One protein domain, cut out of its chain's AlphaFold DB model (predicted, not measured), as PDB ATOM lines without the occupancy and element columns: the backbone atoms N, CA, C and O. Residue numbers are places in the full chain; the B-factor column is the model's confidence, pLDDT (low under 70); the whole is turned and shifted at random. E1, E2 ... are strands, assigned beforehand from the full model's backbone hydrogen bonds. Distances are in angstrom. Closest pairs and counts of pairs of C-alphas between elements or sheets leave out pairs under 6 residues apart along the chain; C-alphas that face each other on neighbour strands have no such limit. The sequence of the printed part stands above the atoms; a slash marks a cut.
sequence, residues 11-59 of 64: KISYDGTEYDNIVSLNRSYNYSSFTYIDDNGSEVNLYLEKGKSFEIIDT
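This is residues 11 to 59 of the 64 residues of an uncharacterized protein of Clostridium butyricum (UniProt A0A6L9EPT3). Two small three-stranded sheets stand partly face to face, their strands crossed, with E2 running on into E3 at a sharp bend of 100 degrees. The printed part has 49 residues and six strands, E1 to E6, with no named helix: all strand. Both sheets are antiparallel, in the orders E2, E1, E6 and E3, E4, E5. It is compact, with a radius of gyration of the C-alphas of 10.3 A and spans of 30 by 21 by 18 A.

E1, residues 11 to 14, begins at C-alpha (104.674, 118.189, 136.083). E2 is residues 17 to 19, E3 22 to 25, E4 33 to 37, 13.8 A long, and E5 43 to 47, 13.1 A. E6, residues 55 to 58, ends at C-alpha (106.279, 112.619, 136.821).

Hairpin E1 and E2 has N 12 and O 19 at 2.8 A. Antiparallel E1 and E6 have N 13 and O 55 at 2.8 A. E3, E4 and E5 form a meander, each strand the antiparallel neighbour of the one before, with N 35 and O 24 at 2.8 A and N 44 and O 36 at 2.8 A. Between the sheets, the closest C-alphas of E1 and E3, Lys 11 and Ile 22, are 6.8 A apart. E4 and E6 are apart.

The printed part has no cut and no long link. Residues 28 to 31 and 59 have pLDDT under 70.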
ATOM      1  N   LYS A  11     105.804 117.426 136.603       88.62
ATOM      2  CA  LYS A  11     104.674 118.189 136.083       88.62
ATOM      3  C   LYS A  11     103.431 117.877 136.899       88.62
ATOM      4  O   LYS A  11     103.280 116.774 137.422       88.62
ATOM      5  N   ILE A  12     102.545 118.848 137.017       88.75
ATOM      6  CA  ILE A  12     101.234 118.682 137.626       88.75
ATOM      7  C   ILE A  12     100.182 118.997 136.568       88.75
ATOM      8  O   ILE A  12     100.270 120.033 135.923       88.75
ATOM      9  N   SER A  13      99.198 118.122 136.398       87.81
ATOM     10  CA  SER A  13      97.991 118.402 135.627       87.81
ATOM     11  C   SER A  13      96.835 118.654 136.583       87.81
ATOM     12  O   SER A  13      96.556 117.856 137.485       87.81
ATOM     13  N   TYR A  14      96.183 119.797 136.416       87.62
ATOM     14  CA  TYR A  14      95.023 120.179 137.202       87.62
ATOM     15  C   TYR A  14      94.053 120.989 136.341       87.62
ATOM     16  O   TYR A  14      94.446 121.969 135.715       87.62
ATOM     17  N   ASP A  15      92.788 120.563 136.307       86.75
ATOM     18  CA  ASP A  15      91.699 121.230 135.572       86.75
ATOM     19  C   ASP A  15      92.005 121.463 134.074       86.75
ATOM     20  O   ASP A  15      91.668 122.487 133.488       86.75
ATOM     21  N   GLY A  16      92.722 120.518 133.452       86.12
ATOM     22  CA  GLY A  16      93.151 120.610 132.051       86.12
ATOM     23  C   GLY A  16      94.356 121.525 131.803       86.12
ATOM     24  O   GLY A  16      94.761 121.682 130.653       86.12
ATOM     25  N   THR A  17      94.944 122.100 132.855       88.44
ATOM     26  CA  THR A  17      96.166 122.911 132.784       88.44
ATOM     27  C   THR A  17      97.368 122.112 133.276       88.44
ATOM     28  O   THR A  17      97.312 121.471 134.327       88.44
ATOM     29  N   GLU A  18      98.469 122.169 132.528       90.25
ATOM     30  CA  GLU A  18      99.740 121.550 132.897       90.25
ATOM     31  C   GLU A  18     100.696 122.582 133.506       90.25
ATOM     32  O   GLU A  18     100.875 123.674 132.974       90.25
ATOM     33  N   TYR A  19     101.349 122.208 134.603       89.25
ATOM     34  CA  TYR A  19     102.299 123.031 135.346       89.25
ATOM     35  C   TYR A  19     103.634 122.288 135.461       89.25
ATOM     36  O   TYR A  19     103.697 121.238 136.096       89.25
ATOM     37  N   ASP A  20     104.712 122.809 134.874       86.69
ATOM     38  CA  ASP A  20     106.028 122.146 134.819       86.69
ATOM     39  C   ASP A  20     107.087 122.734 135.763       86.69
ATOM     40  O   ASP A  20     108.025 122.039 136.158       86.69
ATOM     41  N   ASN A  21     106.917 123.981 136.206       89.75
ATOM     42  CA  ASN A  21     107.867 124.668 137.083       89.75
ATOM     43  C   ASN A  21     107.518 124.520 138.565       89.75
ATOM     44  O   ASN A  21     107.537 125.488 139.328       89.75
ATOM     45  N   ILE A  22     107.185 123.301 138.985       90.25
ATOM     46  CA  ILE A  22     106.747 123.028 140.355       90.25
ATOM     47  C   ILE A  22     107.903 123.243 141.326       90.25
ATOM     48  O   ILE A  22     108.965 122.653 141.184       90.25
ATOM     49  N   VAL A  23     107.702 124.069 142.343       90.44
ATOM     50  CA  VAL A  23     108.662 124.354 143.419       90.44
ATOM     51  C   VAL A  23     108.487 123.375 144.569       90.44
ATOM     52  O   VAL A  23     109.448 122.818 145.098       90.44
ATOM     53  N   SER A  24     107.237 123.172 144.968       87.56
ATOM     54  CA  SER A  24     106.871 122.318 146.088       87.56
ATOM     55  C   SER A  24     105.432 121.873 145.934       87.56
ATOM     56  O   SER A  24     104.608 122.616 145.415       87.56
ATOM     57  N   LEU A  25     105.101 120.695 146.443       85.88
ATOM     58  CA  LEU A  25     103.734 120.193 146.437       85.88
ATOM     59  C   LEU A  25     103.428 119.523 147.775       85.88
ATOM     60  O   LEU A  25     104.292 118.858 148.354       85.88
ATOM     61  N   ASN A  26     102.215 119.715 148.288       82.25
ATOM     62  CA  ASN A  26     101.808 119.125 149.558       82.25
ATOM     63  C   ASN A  26     101.275 117.706 149.327       82.25
ATOM     64  O   ASN A  26     100.232 117.534 148.704       82.25
ATOM     65  N   ARG A  27     101.981 116.697 149.860       71.75
ATOM     66  CA  ARG A  27     101.654 115.266 149.695       71.75
ATOM     67  C   ARG A  27     100.677 114.687 150.717       71.75
ATOM     68  O   ARG A  27     100.646 113.476 150.923       71.75
ATOM     69  N   SER A  28      99.920 115.531 151.408       68.81
ATOM     70  CA  SER A  28      98.898 115.054 152.342       68.81
ATOM     71  C   SER A  28      97.850 114.199 151.624       68.81
ATOM     72  O   SER A  28      97.711 114.277 150.407       68.81
ATOM     73  N   TYR A  29      97.085 113.419 152.392       57.78
ATOM     74  CA  TYR A  29      96.122 112.406 151.918       57.78
ATOM     75  C   TYR A  29      95.094 112.897 150.865       57.78
ATOM     76  O   TYR A  29      94.410 112.077 150.269       57.78
ATOM     77  N   ASN A  30      94.992 114.214 150.632       60.88
ATOM     78  CA  ASN A  30      94.108 114.863 149.658       60.88
ATOM     79  C   ASN A  30      94.813 115.855 148.695       60.88
ATOM     80  O   ASN A  30      94.113 116.636 148.067       60.88
ATOM     81  N   TYR A  31      96.155 115.890 148.619       63.56
ATOM     82  CA  TYR A  31      96.967 116.794 147.767       63.56
ATOM     83  C   TYR A  31      96.325 118.166 147.481       63.56
ATOM     84  O   TYR A  31      95.822 118.412 146.392       63.56
ATOM     85  N   SER A  32      96.312 119.063 148.469       72.69
ATOM     86  CA  SER A  32      95.435 120.249 148.444       72.69
ATOM     87  C   SER A  32      96.123 121.572 148.084       72.69
ATOM     88  O   SER A  32      95.484 122.619 148.137       72.69
ATOM     89  N   SER A  33      97.413 121.556 147.735       86.00
ATOM     90  CA  SER A  33      98.091 122.713 147.139       86.00
ATOM     91  C   SER A  33      99.447 122.362 146.525       86.00
ATOM     92  O   SER A  33     100.103 121.390 146.925       86.00
ATOM     93  N   PHE A  34      99.889 123.188 145.581       90.25
ATOM     94  CA  PHE A  34     101.244 123.171 145.038       90.25
ATOM     95  C   PHE A  34     101.718 124.584 144.697       90.25
ATOM     96  O   PHE A  34     100.928 125.467 144.381       90.25
ATOM     97  N   THR A  35     103.028 124.785 144.743       91.56
ATOM     98  CA  THR A  35     103.693 126.030 144.366       91.56
ATOM     99  C   THR A  35     104.415 125.814 143.050       91.56
ATOM    100  O   THR A  35     105.111 124.807 142.901       91.56
ATOM    101  N   TYR A  36     104.297 126.757 142.125       91.62
ATOM    102  CA  TYR A  36     104.996 126.759 140.845       91.62
ATOM    103  C   TYR A  36     105.563 128.146 140.531       91.62
ATOM    104  O   TYR A  36     105.199 129.128 141.176       91.62
ATOM    105  N   ILE A  37     106.486 128.216 139.575       91.00
ATOM    106  CA  ILE A  37     106.972 129.480 139.013       91.00
ATOM    107  C   ILE A  37     106.197 129.772 137.729       91.00
ATOM    108  O   ILE A  37     106.145 128.912 136.850       91.00
ATOM    109  N   ASP A  38     105.588 130.953 137.633       88.62
ATOM    110  CA  ASP A  38     104.919 131.405 136.410       88.62
ATOM    111  C   ASP A  38     105.924 131.903 135.353       88.62
ATOM    112  O   ASP A  38     107.125 132.020 135.609       88.62
ATOM    113  N   ASP A  39     105.438 132.244 134.160       86.94
ATOM    114  CA  ASP A  39     106.275 132.769 133.072       86.94
ATOM    115  C   ASP A  39     106.991 134.087 133.421       86.94
ATOM    116  O   ASP A  39     108.001 134.436 132.808       86.94
ATOM    117  N   ASN A  40     106.509 134.816 134.433       88.31
ATOM    118  CA  ASN A  40     107.130 136.045 134.926       88.31
ATOM    119  C   ASN A  40     108.246 135.776 135.948       88.31
ATOM    120  O   ASN A  40     108.873 136.717 136.439       88.31
ATOM    121  N   GLY A  41     108.500 134.512 136.298       84.44
ATOM    122  CA  GLY A  41     109.468 134.138 137.326       84.44
ATOM    123  C   GLY A  41     108.958 134.334 138.757       84.44
ATOM    124  O   GLY A  41     109.763 134.330 139.692       84.44
ATOM    125  N   SER A  42     107.650 134.521 138.939       88.62
ATOM    126  CA  SER A  42     107.011 134.710 140.241       88.62
ATOM    127  C   SER A  42     106.585 133.377 140.844       88.62
ATOM    128  O   SER A  42     106.057 132.503 140.160       88.62
ATOM    129  N   GLU A  43     106.790 133.222 142.152       90.62
ATOM    130  CA  GLU A  43     106.272 132.079 142.903       90.62
ATOM    131  C   GLU A  43     104.763 132.214 143.108       90.62
ATOM    132  O   GLU A  43     104.293 133.119 143.800       90.62
ATOM    133  N   VAL A  44     104.007 131.272 142.551       90.25
ATOM    134  CA  VAL A  44     102.555 131.186 142.687       90.25
ATOM    135  C   VAL A  44     102.206 129.940 143.486       90.25
ATOM    136  O   VAL A  44     102.606 128.831 143.138       90.25
ATOM    137  N   ASN A  45     101.448 130.112 144.568       90.12
ATOM    138  CA  ASN A  45     100.931 129.010 145.376       90.12
ATOM    139  C   ASN A  45      99.454 128.789 145.053       90.12
ATOM    140  O   ASN A  45      98.620 129.667 145.287       90.12
ATOM    141  N   LEU A  46      99.147 127.622 144.501       88.56
ATOM    142  CA  LEU A  46      97.814 127.237 144.080       88.56
ATOM    143  C   LEU A  46      97.207 126.304 145.127       88.56
ATOM    144  O   LEU A  46      97.707 125.205 145.370       88.56
ATOM    145  N   TYR A  47      96.112 126.753 145.738       86.94
ATOM    146  CA  TYR A  47      95.332 125.986 146.702       86.94
ATOM    147  C   TYR A  47      94.139 125.344 146.004       86.94
ATOM    148  O   TYR A  47      93.351 126.026 145.353       86.94
ATOM    149  N   LEU A  48      94.009 124.029 146.152       84.69
ATOM    150  CA  LEU A  48      92.876 123.290 145.622       84.69
ATOM    151  C   LEU A  48      91.681 123.392 146.562       84.69
ATOM    152  O   LEU A  48      91.820 123.356 147.788       84.69
ATOM    153  N   GLU A  49      90.491 123.474 145.977       79.38
ATOM    154  CA  GLU A  49      89.248 123.382 146.734       79.38
ATOM    155  C   GLU A  49      89.114 122.011 147.411       79.38
ATOM    156  O   GLU A  49      89.660 120.998 146.966       79.38
ATOM    157  N   LYS A  50      88.352 121.965 148.505       75.69
ATOM    158  CA  LYS A  50      88.144 120.737 149.275       75.69
ATOM    159  C   LYS A  50      87.551 119.636 148.386       75.69
ATOM    160  O   LYS A  50      86.472 119.804 147.828       75.69
ATOM    161  N   GLY A  51      88.236 118.495 148.318       77.81
ATOM    162  CA  GLY A  51      87.824 117.345 147.507       77.81
ATOM    163  C   GLY A  51      88.337 117.367 146.066       77.81
ATOM    164  O   GLY A  51      88.087 116.410 145.340       77.81
ATOM    165  N   LYS A  52      89.074 118.409 145.657       81.56
ATOM    166  CA  LYS A  52      89.830 118.413 144.403       81.56
ATOM    167  C   LYS A  52      91.261 117.936 144.644       81.56
ATOM    168  O   LYS A  52      91.856 118.221 145.680       81.56
ATOM    169  N   SER A  53      91.802 117.229 143.661       81.44
ATOM    170  CA  SER A  53      93.181 116.748 143.641       81.44
ATOM    171  C   SER A  53      93.817 117.066 142.294       81.44
ATOM    172  O   SER A  53      93.123 117.167 141.283       81.44
ATOM    173  N   PHE A  54      95.139 117.202 142.281       85.88
ATOM    174  CA  PHE A  54      95.921 117.325 141.060       85.88
ATOM    175  C   PHE A  54      96.602 115.997 140.719       85.88
ATOM    176  O   PHE A  54      96.899 115.195 141.608       85.88
ATOM    177  N   GLU A  55      96.866 115.768 139.439       86.69
ATOM    178  CA  GLU A  55      97.625 114.613 138.971       86.69
ATOM    179  C   GLU A  55      99.097 114.992 138.822       86.69
ATOM    180  O   GLU A  55      99.425 116.018 138.232       86.69
ATOM    181  N   ILE A  56     100.005 114.178 139.362       84.62
ATOM    182  CA  ILE A  56     101.441 114.373 139.152       84.62
ATOM    183  C   ILE A  56     101.849 113.570 137.923       84.62
ATOM    184  O   ILE A  56     101.918 112.342 137.966       84.62
ATOM    185  N   ILE A  57     102.184 114.278 136.856       83.81
ATOM    186  CA  ILE A  57     102.804 113.722 135.662       83.81
ATOM    187  C   ILE A  57     104.319 113.769 135.904       83.81
ATOM    188  O   ILE A  57     105.019 114.718 135.547       83.81
ATOM    189  N   ASP A  58     104.836 112.771 136.619       74.62
ATOM    190  CA  ASP A  58     106.279 112.619 136.821       74.62
ATOM    191  C   ASP A  58     106.915 112.160 135.503       74.62
ATOM    192  O   ASP A  58     106.681 111.048 135.034       74.62
ATOM    193  N   THR A  59     107.738 113.007 134.889       62.75
ATOM    194  CA  THR A  59     108.454 112.661 133.651       62.75
ATOM    195  C   THR A  59     109.802 111.990 133.944       62.75
ATOM    196  O   THR A  59     110.688 111.975 133.091       62.75
TER     197      THR A  59